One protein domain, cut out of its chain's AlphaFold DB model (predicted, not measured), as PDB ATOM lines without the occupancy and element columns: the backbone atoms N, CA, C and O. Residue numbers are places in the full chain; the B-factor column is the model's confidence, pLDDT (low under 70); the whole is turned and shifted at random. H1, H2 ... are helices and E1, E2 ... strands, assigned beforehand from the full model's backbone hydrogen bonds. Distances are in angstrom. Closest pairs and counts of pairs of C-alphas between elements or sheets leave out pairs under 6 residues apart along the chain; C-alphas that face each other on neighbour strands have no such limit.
ATOM      1  N   ILE A 201      37.696  46.146  -4.844       93.56
ATOM      2  CA  ILE A 201      38.729  45.248  -5.350       93.56
ATOM      3  C   ILE A 201      40.034  46.022  -5.439       93.56
ATOM      4  O   ILE A 201      40.142  47.005  -6.179       93.56
ATOM      5  N   VAL A 202      41.044  45.537  -4.732       95.31
ATOM      6  CA  VAL A 202      42.415  45.998  -4.897       95.31
ATOM      7  C   VAL A 202      43.214  44.915  -5.598       95.31
ATOM      8  O   VAL A 202      43.438  43.833  -5.051       95.31
ATOM      9  N   GLU A 203      43.633  45.228  -6.818       96.44
ATOM     10  CA  GLU A 203      44.604  44.459  -7.582       96.44
ATOM     11  C   GLU A 203      46.012  44.818  -7.094       96.44
ATOM     12  O   GLU A 203      46.433  45.973  -7.160       96.44
ATOM     13  N   GLU A 204      46.753  43.822  -6.621       95.69
ATOM     14  CA  GLU A 204      48.176  43.909  -6.315       95.69
ATOM     15  C   GLU A 204      48.972  43.210  -7.422       95.69
ATOM     16  O   GLU A 204      48.831  42.007  -7.646       95.69
ATOM     17  N   PHE A 205      49.844  43.953  -8.102       94.38
ATOM     18  CA  PHE A 205      50.661  43.458  -9.204       94.38
ATOM     19  C   PHE A 205      52.163  43.623  -8.916       94.38
ATOM     20  O   PHE A 205      52.657  44.753  -8.832       94.38
ATOM     21  N   PRO A 206      52.935  42.528  -8.802       92.12
ATOM     22  CA  PRO A 206      54.384  42.621  -8.636       92.12
ATOM     23  C   PRO A 206      55.088  43.203  -9.876       92.12
ATOM     24  O   PRO A 206      54.998  42.670 -10.982       92.12
ATOM     25  N   LEU A 207      55.856  44.285  -9.707       91.81
ATOM     26  CA  LEU A 207      56.456  45.025 -10.828       91.81
ATOM     27  C   LEU A 207      57.514  44.231 -11.609       91.81
ATOM     28  O   LEU A 207      57.716  44.472 -12.802       91.81
ATOM     29  N   TYR A 208      58.189  43.272 -10.969       88.56
ATOM     30  CA  TYR A 208      59.185  42.435 -11.649       88.56
ATOM     31  C   TYR A 208      58.553  41.546 -12.733       88.56
ATOM     32  O   TYR A 208      59.217  41.208 -13.719       88.56
ATOM     33  N   ILE A 209      57.261  41.215 -12.605       85.56
ATOM     34  CA  ILE A 209      56.536  40.376 -13.564       85.56
ATOM     35  C   ILE A 209      56.419  41.080 -14.913       85.56
ATOM     36  O   ILE A 209      56.519  40.420 -15.943       85.56
ATOM     37  N   THR A 210      56.291  42.410 -14.948       80.62
ATOM     38  CA  THR A 210      56.206  43.163 -16.210       80.62
ATOM     39  C   THR A 210      57.429  42.908 -17.093       80.62
ATOM     40  O   THR A 210      57.299  42.716 -18.301       80.62
ATOM     41  N   LYS A 211      58.628  42.839 -16.494       81.50
ATOM     42  CA  LYS A 211      59.868  42.507 -17.212       81.50
ATOM     43  C   LYS A 211      59.907  41.032 -17.616       81.50
ATOM     44  O   LYS A 211      60.296  40.726 -18.740       81.50
ATOM     45  N   LYS A 212      59.477  40.130 -16.726       83.12
ATOM     46  CA  LYS A 212      59.417  38.683 -16.985       83.12
ATOM     47  C   LYS A 212      58.478  38.356 -18.150       83.12
ATOM     48  O   LYS A 212      58.880  37.629 -19.047       83.12
ATOM     49  N   ARG A 213      57.280  38.957 -18.193       83.06
ATOM     50  CA  ARG A 213      56.292  38.786 -19.274       83.06
ATOM     51  C   ARG A 213      56.832  39.210 -20.638       83.06
ATOM     52  O   ARG A 213      56.644  38.476 -21.595       83.06
ATOM     53  N   LYS A 214      57.575  40.322 -20.720       82.50
ATOM     54  CA  LYS A 214      58.227  40.757 -21.973       82.50
ATOM     55  C   LYS A 214      59.267  39.765 -22.504       82.50
ATOM     56  O   LYS A 214      59.602  39.815 -23.679       82.50
ATOM     57  N   ARG A 215      59.798  38.894 -21.641       84.81
ATOM     58  CA  ARG A 215      60.813  37.887 -21.979       84.81
ATOM     59  C   ARG A 215      60.231  36.479 -22.127       84.81
ATOM     60  O   ARG A 215      61.004  35.532 -22.254       84.81
ATOM     61  N   ARG A 216      58.903  36.313 -22.058       85.75
ATOM     62  CA  ARG A 216      58.297  34.981 -22.145       85.75
ATOM     63  C   ARG A 216      58.423  34.415 -23.548       85.75
ATOM     64  O   ARG A 216      58.250  35.111 -24.543       85.75
ATOM     65  N   THR A 217      58.723  33.126 -23.609       87.69
ATOM     66  CA  THR A 217      58.692  32.368 -24.860       87.69
ATOM     67  C   THR A 217      57.267  31.904 -25.163       87.69
ATOM     68  O   THR A 217      56.462  31.711 -24.250       87.69
ATOM     69  N   LYS A 218      56.968  31.594 -26.433       84.25
ATOM     70  CA  LYS A 218      55.671  31.001 -26.830       84.25
ATOM     71  C   LYS A 218      55.320  29.746 -26.019       84.25
ATOM     72  O   LYS A 218      54.160  29.515 -25.694       84.25
ATOM     73  N   ALA A 219      56.321  28.932 -25.672       81.44
ATOM     74  CA  ALA A 219      56.130  27.750 -24.834       81.44
ATOM     75  C   ALA A 219      55.703  28.119 -23.403       81.44
ATOM     76  O   ALA A 219      54.874  27.435 -22.807       81.44
ATOM     77  N   GLN A 220      56.222  29.219 -22.853       81.38
ATOM     78  CA  GLN A 220      55.807  29.721 -21.544       81.38
ATOM     79  C   GLN A 220      54.404  30.331 -21.576       81.38
ATOM     80  O   GLN A 220      53.688  30.198 -20.588       81.38
ATOM     81  N   ASP A 221      53.977  30.938 -22.682       83.38
ATOM     82  CA  ASP A 221      52.607  31.459 -22.842       83.38
ATOM     83  C   ASP A 221      51.552  30.342 -22.923       83.38
ATOM     84  O   ASP A 221      50.358  30.548 -22.675       83.38
ATOM     85  N   ARG A 222      51.985  29.107 -23.207       87.94
ATOM     86  CA  ARG A 222      51.119  27.926 -23.126       87.94
ATOM     87  C   ARG A 222      50.805  27.505 -21.686       87.94
ATOM     88  O   ARG A 222      49.791  26.838 -21.509       87.94
ATOM     89  N   LYS A 223      51.567  27.954 -20.683       93.50
ATOM     90  CA  LYS A 223      51.368  27.614 -19.263       93.50
ATOM     91  C   LYS A 223      50.472  28.618 -18.530       93.50
ATOM     92  O   LYS A 223      50.434  29.800 -18.874       93.50
ATOM     93  N   VAL A 224      49.764  28.142 -17.514       94.81
ATOM     94  CA  VAL A 224      49.023  28.944 -16.535       94.81
ATOM     95  C   VAL A 224      50.026  29.696 -15.662       94.81
ATOM     96  O   VAL A 224      51.004  29.130 -15.170       94.81
ATOM     97  N   GLU A 225      49.799  30.991 -15.456       94.00
ATOM     98  CA  GLU A 225      50.624  31.769 -14.530       94.00
ATOM     99  C   GLU A 225      50.437  31.274 -13.096       94.00
ATOM    100  O   GLU A 225      49.309  31.156 -12.621       94.00
ATOM    101  N   ARG A 226      51.549  31.003 -12.410       94.88
ATOM    102  CA  ARG A 226      51.553  30.614 -10.998       94.88
ATOM    103  C   ARG A 226      51.305  31.819 -10.113       94.88
ATOM    104  O   ARG A 226      51.722  32.916 -10.462       94.88
ATOM    105  N   SER A 227      50.682  31.617  -8.964       94.19
ATOM    106  CA  SER A 227      50.195  32.640  -8.040       94.19
ATOM    107  C   SER A 227      51.202  33.743  -7.642       94.19
ATOM    108  O   SER A 227      50.778  34.893  -7.527       94.19
ATOM    109  N   PRO A 228      52.525  33.500  -7.506       92.81
ATOM    110  CA  PRO A 228      53.512  34.578  -7.322       92.81
ATOM    111  C   PRO A 228      53.727  35.476  -8.551       92.81
ATOM    112  O   PRO A 228      54.188  36.604  -8.416       92.81
ATOM    113  N   ASP A 229      53.428  34.975  -9.750       91.50
ATOM    114  CA  ASP A 229      53.611  35.649 -11.039       91.50
ATOM    115  C   ASP A 229      52.309  36.283 -11.579       91.50
ATOM    116  O   ASP A 229      52.266  36.706 -12.737       91.50
ATOM    117  N   ARG A 230      51.250  36.367 -10.762       92.12
ATOM    118  CA  ARG A 230      49.925  36.891 -11.154       92.12
ATOM    119  C   ARG A 230      49.574  38.157 -10.376       92.12
ATOM    120  O   ARG A 230      50.085  38.356  -9.273       92.12
ATOM    121  N   PRO A 231      48.646  38.979 -10.898       94.56
ATOM    122  CA  PRO A 231      47.917  39.906 -10.049       94.56
ATOM    123  C   PRO A 231      47.146  39.137  -8.970       94.56
ATOM    124  O   PRO A 231      46.502  38.126  -9.267       94.56
ATOM    125  N   LYS A 232      47.194  39.638  -7.738       93.19
ATOM    126  CA  LYS A 232      46.371  39.164  -6.623       93.19
ATOM    127  C   LYS A 232      45.236  40.143  -6.396       93.19
ATOM    128  O   LYS A 232      45.472  41.348  -6.376       93.19
ATOM    129  N   TYR A 233      44.031  39.634  -6.193       94.88
ATOM    130  CA  TYR A 233      42.858  40.458  -5.929       94.88
ATOM    131  C   TYR A 233      42.460  40.297  -4.466       94.88
ATOM    132  O   TYR A 233      42.340  39.183  -3.962       94.88
ATOM    133  N   THR A 234      42.307  41.418  -3.766       92.38
ATOM    134  CA  THR A 234      41.903  41.441  -2.354       92.38
ATOM    135  C   THR A 234      40.762  42.419  -2.142       92.38
ATOM    136  O   THR A 234      40.660  43.421  -2.852       92.38
ATOM    137  N   LEU A 235      39.919  42.130  -1.155       89.19
ATOM    138  CA  LEU A 235      38.796  42.976  -0.776       89.19
ATOM    139  C   LEU A 235      39.164  43.847   0.409       89.19
ATOM    140  O   LEU A 235      39.443  43.338   1.493       89.19
ATOM    141  N   LEU A 236      39.114  45.158   0.216       91.81
ATOM    142  CA  LEU A 236      39.478  46.111   1.255       91.81
ATOM    143  C   LEU A 236      38.399  47.173   1.421       91.81
ATOM    144  O   LEU A 236      37.886  47.710   0.444       91.81
ATOM    145  N   MET A 237      38.092  47.509   2.668       92.62
ATOM    146  CA  MET A 237      37.340  48.718   3.000       92.62
ATOM    147  C   MET A 237      38.183  49.967   2.693       92.62
ATOM    148  O   MET A 237      39.412  49.892   2.789       92.62
ATOM    149  N   PRO A 238      37.571  51.138   2.422       94.00
ATOM    150  CA  PRO A 238      38.293  52.384   2.159       94.00
ATOM    151  C   PRO A 238      39.443  52.674   3.125       94.00
ATOM    152  O   PRO A 238      40.567  52.936   2.698       94.00
ATOM    153  N   LYS A 239      39.200  52.527   4.432       94.00
ATOM    154  CA  LYS A 239      40.215  52.731   5.475       94.00
ATOM    155  C   LYS A 239      41.423  51.801   5.315       94.00
ATOM    156  O   LYS A 239      42.564  52.232   5.460       94.00
ATOM    157  N   GLN A 240      41.186  50.536   4.965       95.19
ATOM    158  CA  GLN A 240      42.246  49.550   4.740       95.19
ATOM    159  C   GLN A 240      43.047  49.864   3.470       95.19
ATOM    160  O   GLN A 240      44.264  49.692   3.461       95.19
ATOM    161  N   ILE A 241      42.384  50.349   2.413       95.62
ATOM    162  CA  ILE A 241      43.046  50.799   1.180       95.62
ATOM    163  C   ILE A 241      43.942  51.993   1.486       95.62
ATOM    164  O   ILE A 241      45.112  51.983   1.121       95.62
ATOM    165  N   ARG A 242      43.423  52.996   2.199       94.94
ATOM    166  CA  ARG A 242      44.178  54.196   2.578       94.94
ATOM    167  C   ARG A 242      45.413  53.851   3.398       94.94
ATOM    168  O   ARG A 242      46.507  54.248   3.013       94.94
ATOM    169  N   ALA A 243      45.259  53.025   4.434       95.31
ATOM    170  CA  ALA A 243      46.381  52.535   5.233       95.31
ATOM    171  C   ALA A 243      47.418  51.793   4.374       95.31
ATOM    172  O   ALA A 243      48.614  52.049   4.481       95.31
ATOM    173  N   ARG A 244      46.965  50.916   3.468       94.94
ATOM    174  CA  ARG A 244      47.845  50.176   2.552       94.94
ATOM    175  C   ARG A 244      48.567  51.083   1.558       94.94
ATOM    176  O   ARG A 244      49.683  50.762   1.162       94.94
ATOM    177  N   LEU A 245      47.930  52.180   1.154       94.81
ATOM    178  CA  LEU A 245      48.468  53.130   0.189       94.81
ATOM    179  C   LEU A 245      49.213  54.318   0.818       94.81
ATOM    180  O   LEU A 245      49.717  55.162   0.083       94.81
ATOM    181  N   GLY A 246      49.284  54.399   2.150       93.31
ATOM    182  CA  GLY A 246      49.856  55.552   2.854       93.31
ATOM    183  C   GLY A 246      49.080  56.853   2.621       93.31
ATOM    184  O   GLY A 246      49.665  57.932   2.654       93.31
ATOM    185  N   LEU A 247      47.778  56.763   2.336       92.44
ATOM    186  CA  LEU A 247      46.914  57.919   2.103       92.44
ATOM    187  C   LEU A 247      46.300  58.384   3.425       92.44
ATOM    188  O   LEU A 247      45.866  57.564   4.235       92.44
ATOM    189  N   SER A 248      46.194  59.699   3.613       89.69
ATOM    190  CA  SER A 248      45.454  60.270   4.737       89.69
ATOM    191  C   SER A 248      43.960  59.945   4.637       89.69
ATOM    192  O   SER A 248      43.423  59.721   3.542       89.69
ATOM    193  N   GLU A 249      43.261  59.953   5.772       86.19
ATOM    194  CA  GLU A 249      41.800  60.007   5.749       86.19
ATOM    195  C   GLU A 249      41.355  61.300   5.034       86.19
ATOM    196  O   GLU A 249      42.060  62.319   5.072       86.19
ATOM    197  N   PRO A 250      40.247  61.263   4.281       79.75
ATOM    198  CA  PRO A 250      39.770  62.444   3.587       79.75
ATOM    199  C   PRO A 250      39.307  63.452   4.647       79.75
ATOM    200  O   PRO A 250      38.321  63.205   5.319       79.75
ATOM    201  N   GLY A 251      40.020  64.575   4.808       72.25
ATOM    202  CA  GLY A 251      39.777  65.494   5.931       72.25
ATOM    203  C   GLY A 251      38.340  66.032   6.004       72.25
ATOM    204  O   GLY A 251      37.746  66.325   4.966       72.25
ATOM    205  N   ASP A 252      37.817  66.217   7.217       59.94
ATOM    206  CA  ASP A 252      36.406  66.538   7.510       59.94
ATOM    207  C   ASP A 252      35.934  67.944   7.079       59.94
ATOM    208  O   ASP A 252      34.750  68.266   7.149       59.94
ATOM    209  N   GLY A 253      36.835  68.811   6.609       53.97
ATOM    210  CA  GLY A 253      36.588  70.256   6.497       53.97
ATOM    211  C   GLY A 253      35.891  70.776   5.229       53.97
ATOM    212  O   GLY A 253      35.913  71.981   5.002       53.97
ATOM    213  N   GLY A 254      35.327  69.927   4.362       65.38
ATOM    214  CA  GLY A 254      34.737  70.361   3.081       65.38
ATOM    215  C   GLY A 254      33.214  70.177   2.998       65.38
ATOM    216  O   GLY A 254      32.719  69.126   3.408       65.38
ATOM    217  N   PRO A 255      32.449  71.122   2.412       61.75
ATOM    218  CA  PRO A 255      31.008  70.959   2.242       61.75
ATOM    219  C   PRO A 255      30.697  69.787   1.293       61.75
ATOM    220  O   PRO A 255      31.180  69.745   0.166       61.75
ATOM    221  N   LYS A 256      29.878  68.835   1.769       71.19
ATOM    222  CA  LYS A 256      29.261  67.714   1.024       71.19
ATOM    223  C   LYS A 256      30.211  66.948   0.089       71.19
ATOM    224  O   LYS A 256      30.109  67.037  -1.134       71.19
ATOM    225  N   ARG A 257      31.085  66.114   0.655       76.81
ATOM    226  CA  ARG A 257      31.856  65.139  -0.132       76.81
ATOM    227  C   ARG A 257      31.049  63.871  -0.413       76.81
ATOM    228  O   ARG A 257      30.271  63.443   0.440       76.81
ATOM    229  N   PRO A 258      31.225  63.247  -1.589       82.56
ATOM    230  CA  PRO A 258      30.609  61.960  -1.848       82.56
ATOM    231  C   PRO A 258      31.243  60.874  -0.962       82.56
ATOM    232  O   PRO A 258      32.438  60.892  -0.696       82.56
ATOM    233  N   HIS A 259      30.449  59.912  -0.497       88.06
ATOM    234  CA  HIS A 259      30.960  58.788   0.294       88.06
ATOM    235  C   HIS A 259      31.663  57.756  -0.595       88.06
ATOM    236  O   HIS A 259      31.131  57.404  -1.652       88.06
ATOM    237  N   GLU A 260      32.812  57.239  -0.161       92.12
ATOM    238  CA  GLU A 260      33.509  56.152  -0.855       92.12
ATOM    239  C   GLU A 260      32.690  54.864  -0.763       92.12
ATOM    240  O   GLU A 260      32.390  54.395   0.332       92.12
ATOM    241  N   ARG A 261      32.292  54.315  -1.911       91.00
ATOM    242  CA  ARG A 261      31.447  53.116  -2.009       91.00
ATOM    243  C   ARG A 261      31.538  52.461  -3.384       91.00
ATOM    244  O   ARG A 261      31.876  53.119  -4.364       91.00
ATOM    245  N   ARG A 262      31.179  51.188  -3.475       88.88
ATOM    246  CA  ARG A 262      30.906  50.477  -4.728       88.88
ATOM    247  C   ARG A 262      29.495  50.742  -5.240       88.88
ATOM    248  O   ARG A 262      28.678  51.392  -4.576       88.88
ATOM    249  N   ARG A 263      29.235  50.278  -6.463       87.12
ATOM    250  CA  ARG A 263      27.931  50.413  -7.110       87.12
ATOM    251  C   ARG A 263      26.916  49.540  -6.371       87.12
ATOM    252  O   ARG A 263      27.155  48.353  -6.200       87.12
ATOM    253  N   HIS A 264      25.787  50.107  -5.960       85.69
ATOM    254  CA  HIS A 264      24.743  49.373  -5.234       85.69
ATOM    255  C   HIS A 264      23.358  49.954  -5.494       85.69
ATOM    256  O   HIS A 264      23.243  51.090  -5.960       85.69
ATOM    257  N   LEU A 265      22.312  49.182  -5.208       85.06
ATOM    258  CA  LEU A 265      20.947  49.700  -5.176       85.06
ATOM    259  C   LEU A 265      20.687  50.394  -3.846       85.06
ATOM    260  O   LEU A 265      21.258  50.032  -2.822       85.06
ATOM    261  N   ARG A 266      19.843  51.418  -3.882       86.19
ATOM    262  CA  ARG A 266      19.355  52.087  -2.684       86.19
ATOM    263  C   ARG A 266      17.873  52.346  -2.818       86.19
ATOM    264  O   ARG A 266      17.466  53.066  -3.737       86.19
ATOM    265  N   THR A 267      17.112  51.862  -1.847       86.81
ATOM    266  CA  THR A 267      15.683  52.150  -1.735       86.81
ATOM    267  C   THR A 267      15.451  53.283  -0.737       86.81
ATOM    268  O   THR A 267      15.966  53.303   0.384       86.81
ATOM    269  N   PHE A 268      14.698  54.307  -1.137       88.81
ATOM    270  CA  PHE A 268      14.431  55.451  -0.261       88.81
ATOM    271  C   PHE A 268      13.192  55.203   0.601       88.81
ATOM    272  O   PHE A 268      12.077  55.524   0.205       88.81
ATOM    273  N   HIS A 269      13.368  54.683   1.814       87.12
ATOM    274  CA  HIS A 269      12.236  54.439   2.723       87.12
ATOM    275  C   HIS A 269      11.823  55.668   3.548       87.12
ATOM    276  O   HIS A 269      10.656  55.829   3.908       87.12
ATOM    277  N   HIS A 270      12.771  56.563   3.841       90.69
ATOM    278  CA  HIS A 270      12.545  57.676   4.764       90.69
ATOM    279  C   HIS A 270      11.607  58.743   4.181       90.69
ATOM    280  O   HIS A 270      11.772  59.198   3.050       90.69
ATOM    281  N   GLU A 271      10.691  59.238   5.015       90.88
ATOM    282  CA  GLU A 271       9.688  60.262   4.679       90.88
ATOM    283  C   GLU A 271      10.247  61.566   4.094       90.88
ATOM    284  O   GLU A 271       9.586  62.203   3.279       90.88
ATOM    285  N   ARG A 272      11.493  61.934   4.426       92.81
ATOM    286  CA  ARG A 272      12.155  63.133   3.891       92.81
ATOM    287  C   ARG A 272      12.345  63.088   2.373       92.81
ATOM    288  O   ARG A 272      12.545  64.121   1.745       92.81
ATOM    289  N   PHE A 273      12.309  61.898   1.778       91.50
ATOM    290  CA  PHE A 273      12.469  61.692   0.345       91.50
ATOM    291  C   PHE A 273      11.116  61.672  -0.371       91.50
ATOM    292  O   PHE A 273      10.842  60.759  -1.137       91.50
ATOM    293  N   THR A 274      10.261  62.674  -0.156       92.50
ATOM    294  CA  THR A 274       8.861  62.692  -0.632       92.50
ATOM    295  C   THR A 274       8.674  62.304  -2.109       92.50
ATOM    296  O   THR A 274       7.776  61.535  -2.426       92.50
ATOM    297  N   LYS A 275       9.554  62.753  -3.018       94.31
ATOM    298  CA  LYS A 275       9.493  62.432  -4.466       94.31
ATOM    299  C   LYS A 275      10.122  61.088  -4.864       94.31
ATOM    300  O   LYS A 275       9.925  60.617  -5.990       94.31
ATOM    301  N   MET A 276      10.928  60.516  -3.975       93.19
ATOM    302  CA  MET A 276      11.702  59.295  -4.206       93.19
ATOM    303  C   MET A 276      11.282  58.147  -3.285       93.19
ATOM    304  O   MET A 276      11.834  57.063  -3.416       93.19
ATOM    305  N   LYS A 277      10.322  58.356  -2.373       93.19
ATOM    306  CA  LYS A 277       9.910  57.366  -1.377       93.19
ATOM    307  C   LYS A 277       9.454  56.080  -2.070       93.19
ATOM    308  O   LYS A 277       8.634  56.132  -2.982       93.19
ATOM    309  N   GLY A 278      10.022  54.951  -1.657       90.00
ATOM    310  CA  GLY A 278       9.781  53.633  -2.248       90.00
ATOM    311  C   GLY A 278      10.452  53.392  -3.603       90.00
ATOM    312  O   GLY A 278      10.346  52.292  -4.127       90.00
ATOM    313  N   LYS A 279      11.153  54.378  -4.182       90.75
ATOM    314  CA  LYS A 279      11.928  54.168  -5.409       90.75
ATOM    315  C   LYS A 279      13.289  53.575  -5.075       90.75
ATOM    316  O   LYS A 279      13.960  54.040  -4.149       90.75
ATOM    317  N   THR A 280      13.710  52.634  -5.906       86.50
ATOM    318  CA  THR A 280      15.048  52.050  -5.898       86.50
ATOM    319  C   THR A 280      15.872  52.687  -7.011       86.50
ATOM    320  O   THR A 280      15.410  52.786  -8.149       86.50
ATOM    321  N   ILE A 281      17.078  53.165  -6.700       89.44
ATOM    322  CA  ILE A 281      18.011  53.690  -7.709       89.44
ATOM    323  C   ILE A 281      19.364  52.995  -7.625       89.44
ATOM    324  O   ILE A 281      19.791  52.573  -6.552       89.44
ATOM    325  N   VAL A 282      20.080  52.964  -8.748       87.56
ATOM    326  CA  VAL A 282      21.486  52.556  -8.787       87.56
ATOM    327  C   VAL A 282      22.355  53.729  -8.339       87.56
ATOM    328  O   VAL A 282      22.408  54.777  -8.984       87.56
ATOM    329  N   ILE A 283      23.072  53.545  -7.240       89.56
ATOM    330  CA  ILE A 283      24.103  54.461  -6.774       89.56
ATOM    331  C   ILE A 283      25.423  54.087  -7.463       89.56
ATOM    332  O   ILE A 283      25.864  52.944  -7.323       89.56
ATOM    333  N   PRO A 284      26.084  55.008  -8.190       91.12
ATOM    334  CA  PRO A 284      27.346  54.703  -8.857       91.12
ATOM    335  C   PRO A 284      28.473  54.470  -7.845       91.12
ATOM    336  O   PRO A 284      28.482  55.060  -6.757       91.12
ATOM    337  N   ALA A 285      29.448  53.645  -8.231       92.06
ATOM    338  CA  ALA A 285      30.689  53.491  -7.482       92.06
ATOM    339  C   ALA A 285      31.434  54.836  -7.390       92.06
ATOM    340  O   ALA A 285      31.420  55.649  -8.314       92.06
ATOM    341  N   THR A 286      32.078  55.101  -6.260       93.75
ATOM    342  CA  THR A 286      32.821  56.335  -5.996       93.75
ATOM    343  C   THR A 286      34.041  56.029  -5.137       93.75
ATOM    344  O   THR A 286      33.907  55.489  -4.044       93.75
ATOM    345  N   TRP A 287      35.222  56.419  -5.610       94.31
ATOM    346  CA  TRP A 287      36.481  56.371  -4.864       94.31
ATOM    347  C   TRP A 287      37.108  57.765  -4.839       94.31
ATOM    348  O   TRP A 287      37.090  58.451  -5.861       94.31
ATOM    349  N   ILE A 288      37.642  58.195  -3.691       92.25
ATOM    350  CA  ILE A 288      38.275  59.510  -3.539       92.25
ATOM    351  C   ILE A 288      39.767  59.315  -3.290       92.25
ATOM    352  O   ILE A 288      40.252  59.274  -2.158       92.25
ATOM    353  N   GLY A 289      40.527  59.238  -4.372       92.19
ATOM    354  CA  GLY A 289      41.973  59.116  -4.303       92.19
ATOM    355  C   GLY A 289      42.565  58.644  -5.623       92.19
ATOM    356  O   GLY A 289      41.845  58.500  -6.614       92.19
ATOM    357  N   PRO A 290      43.877  58.372  -5.653       94.62
ATOM    358  CA  PRO A 290      44.492  57.762  -6.818       94.62
ATOM    359  C   PRO A 290      43.888  56.373  -7.063       94.62
ATOM    360  O   PRO A 290      43.694  55.598  -6.127       94.62
ATOM    361  N   HIS A 291      43.596  56.055  -8.323       95.44
ATOM    362  CA  HIS A 291      43.153  54.715  -8.729       95.44
ATOM    363  C   HIS A 291      44.308  53.725  -8.859       95.44
ATOM    364  O   HIS A 291      44.087  52.516  -8.820       95.44
ATOM    365  N   GLU A 292      45.529  54.227  -9.018       96.38
ATOM    366  CA  GLU A 292      46.747  53.435  -9.110       96.38
ATOM    367  C   GLU A 292      47.844  54.059  -8.252       96.38
ATOM    368  O   GLU A 292      47.989  55.279  -8.201       96.38
ATOM    369  N   ALA A 293      48.628  53.216  -7.590       96.62
ATOM    370  CA  ALA A 293      49.777  53.630  -6.798       96.62
ATOM    371  C   ALA A 293      50.897  52.593  -6.911       96.62
ATOM    372  O   ALA A 293      50.647  51.397  -7.062       96.62
ATOM    373  N   VAL A 294      52.146  53.039  -6.821       96.50
ATOM    374  CA  VAL A 294      53.315  52.154  -6.766       96.50
ATOM    375  C   VAL A 294      53.957  52.293  -5.397       96.50
ATOM    376  O   VAL A 294      54.356  53.386  -5.013       96.50
ATOM    377  N   ILE A 295      54.060  51.181  -4.668       95.25
ATOM    378  CA  ILE A 295      54.633  51.143  -3.320       95.25
ATOM    379  C   ILE A 295      55.654  50.014  -3.268       95.25
ATOM    380  O   ILE A 295      55.339  48.834  -3.464       95.25
ATOM    381  N   GLY A 296      56.916  50.386  -3.052       94.88
ATOM    382  CA  GLY A 296      58.042  49.462  -3.116       94.88
ATOM    383  C   GLY A 296      58.125  48.759  -4.476       94.88
ATOM    384  O   GLY A 296      58.323  49.386  -5.512       94.88
ATOM    385  N   ARG A 297      57.984  47.428  -4.478       94.94
ATOM    386  CA  ARG A 297      58.089  46.579  -5.684       94.94
ATOM    387  C   ARG A 297      56.731  46.162  -6.262       94.94
ATOM    388  O   ARG A 297      56.672  45.237  -7.077       94.94
ATOM    389  N   LYS A 298      55.645  46.800  -5.830       95.56
ATOM    390  CA  LYS A 298      54.273  46.422  -6.177       95.56
ATOM    391  C   LYS A 298      53.513  47.621  -6.733       95.56
ATOM    392  O   LYS A 298      53.676  48.743  -6.260       95.56
ATOM    393  N   ARG A 299      52.679  47.368  -7.738       96.06
ATOM    394  CA  ARG A 299      51.659  48.298  -8.223       96.06
ATOM    395  C   ARG A 299      50.317  47.876  -7.647       96.06
ATOM    396  O   ARG A 299      49.953  46.710  -7.751       96.06
ATOM    397  N   TYR A 300      49.598  48.829  -7.089       97.12
ATOM    398  CA  TYR A 300      48.249  48.673  -6.580       97.12
ATOM    399  C   TYR A 300      47.281  49.378  -7.519       97.12
ATOM    400  O   TYR A 300      47.568  50.489  -7.967       97.12
ATOM    401  N   ARG A 301      46.145  48.745  -7.809       97.06
ATOM    402  CA  ARG A 301      45.059  49.340  -8.584       97.06
ATOM    403  C   ARG A 301      43.722  49.085  -7.906       97.06
ATOM    404  O   ARG A 301      43.419  47.955  -7.535       97.06
ATOM    405  N   ILE A 302      42.924  50.134  -7.775       95.81
ATOM    406  CA  ILE A 302      41.572  50.078  -7.226       95.81
ATOM    407  C   ILE A 302      40.611  49.952  -8.400       95.81
ATOM    408  O   ILE A 302      40.565  50.825  -9.273       95.81
ATOM    409  N   LEU A 303      39.872  48.848  -8.443       93.50
ATOM    410  CA  LEU A 303      38.903  48.586  -9.499       93.50
ATOM    411  C   LEU A 303      37.518  49.003  -9.020       93.50
ATOM    412  O   LEU A 303      37.066  48.585  -7.955       93.50
ATOM    413  N   LEU A 304      36.869  49.841  -9.823       88.00
ATOM    414  CA  LEU A 304      35.470  50.202  -9.650       88.00
ATOM    415  C   LEU A 304      34.605  49.334 -10.553       88.00
ATOM    416  O   LEU A 304      35.018  48.987 -11.664       88.00
TER     417      LEU A 304
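This is residues 201 to 304 of the 306 residues of an uncharacterized protein of marine sediment metagenome (UniProt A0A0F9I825). A small, strongly twisted sheet of four strands, E2, E1, E6 and E5, has the short helix H3 packed on it, and two extensions make the length of the domain: H1 and H2 at one end and the separate strand hairpin E3 and E4 at the other. Residues 214 to 220, 222 to 227 and 251 to 256 stick out. The printed part has 104 residues with three named helices and six named strands, in the order E1 H1 H2 E2 H3 E3 E4 E5 E6; both sheets are antiparallel, and the class is mixed, helices and strands, with under half of the residues, 49, in named elements. The whole is only just extended, close to loose, with a radius of gyration of the C-alphas of 19.8 A, and its flat outline spans 63 by 32 by 16 A.

The sheet runs E2, residues 232 to 236, E1, residues 201 to 206, E6, residues 298 to 303, and E5, residues 292 to 295; E2 and E5 are its edge strands. E1 and E6 are antiparallel at 158 degrees, with N 203 and O 301 at 2.8 A. E2 and E1 are antiparallel at 143 degrees, with N 204 and O 232 at 2.8 A. E5 and E6 form a hairpin at 155 degrees, with N 300 and O 293 at 2.8 A. H3, residues 238 to 245, is on the sheet at a height over the sheet of 7.1 A, over none of the strands; the closest C-alphas of H3 and E5, those of Leu 245 and Ala 293, are 7.1 A apart. H1, residues 207 to 214, only grazes the sheet with residues 207 to 209. H2, residues 218 to 221, is not on the sheet and is apart from H1. E3, residues 264 to 267, and E4, residues 280 to 283, form an antiparallel hairpin at 146 degrees, with N 283 and O 264 at 2.8 A; both are apart from E1, E2, E5 and E6. Every O i to N i+4 pair is within hydrogen-bond range in H3 and 3 of 4 are in H1; H2 is too short for such a pair.

E1 begins at C-alpha 201 (38.729, 45.248, -5.350) and is 16.2 A long; E6 is 15.9 A long and ends at C-alpha 303 (38.903, 48.586, -9.499). E2 measures 12.6 A, H1 12.1 A, H3 10.4 A, E3 10.1 A, E5 10.0 A, E4 9.4 A and H2 5.0 A. H2 begins at C-alpha 218 (55.671, 31.001, -26.830).

The two C-alphas farthest apart, those of Ala 219 and Glu 271, are 63.9 A apart, while those of Ile 201 and Leu 304, the first and last printed, are 7.3 A apart. The printed part has no cut. The links from H3 to E3, 18 residues, and from E3 to E4, 12 residues, are long. The mean pLDDT of the printed part is 89.3, and residues 252 to 255 are under 70.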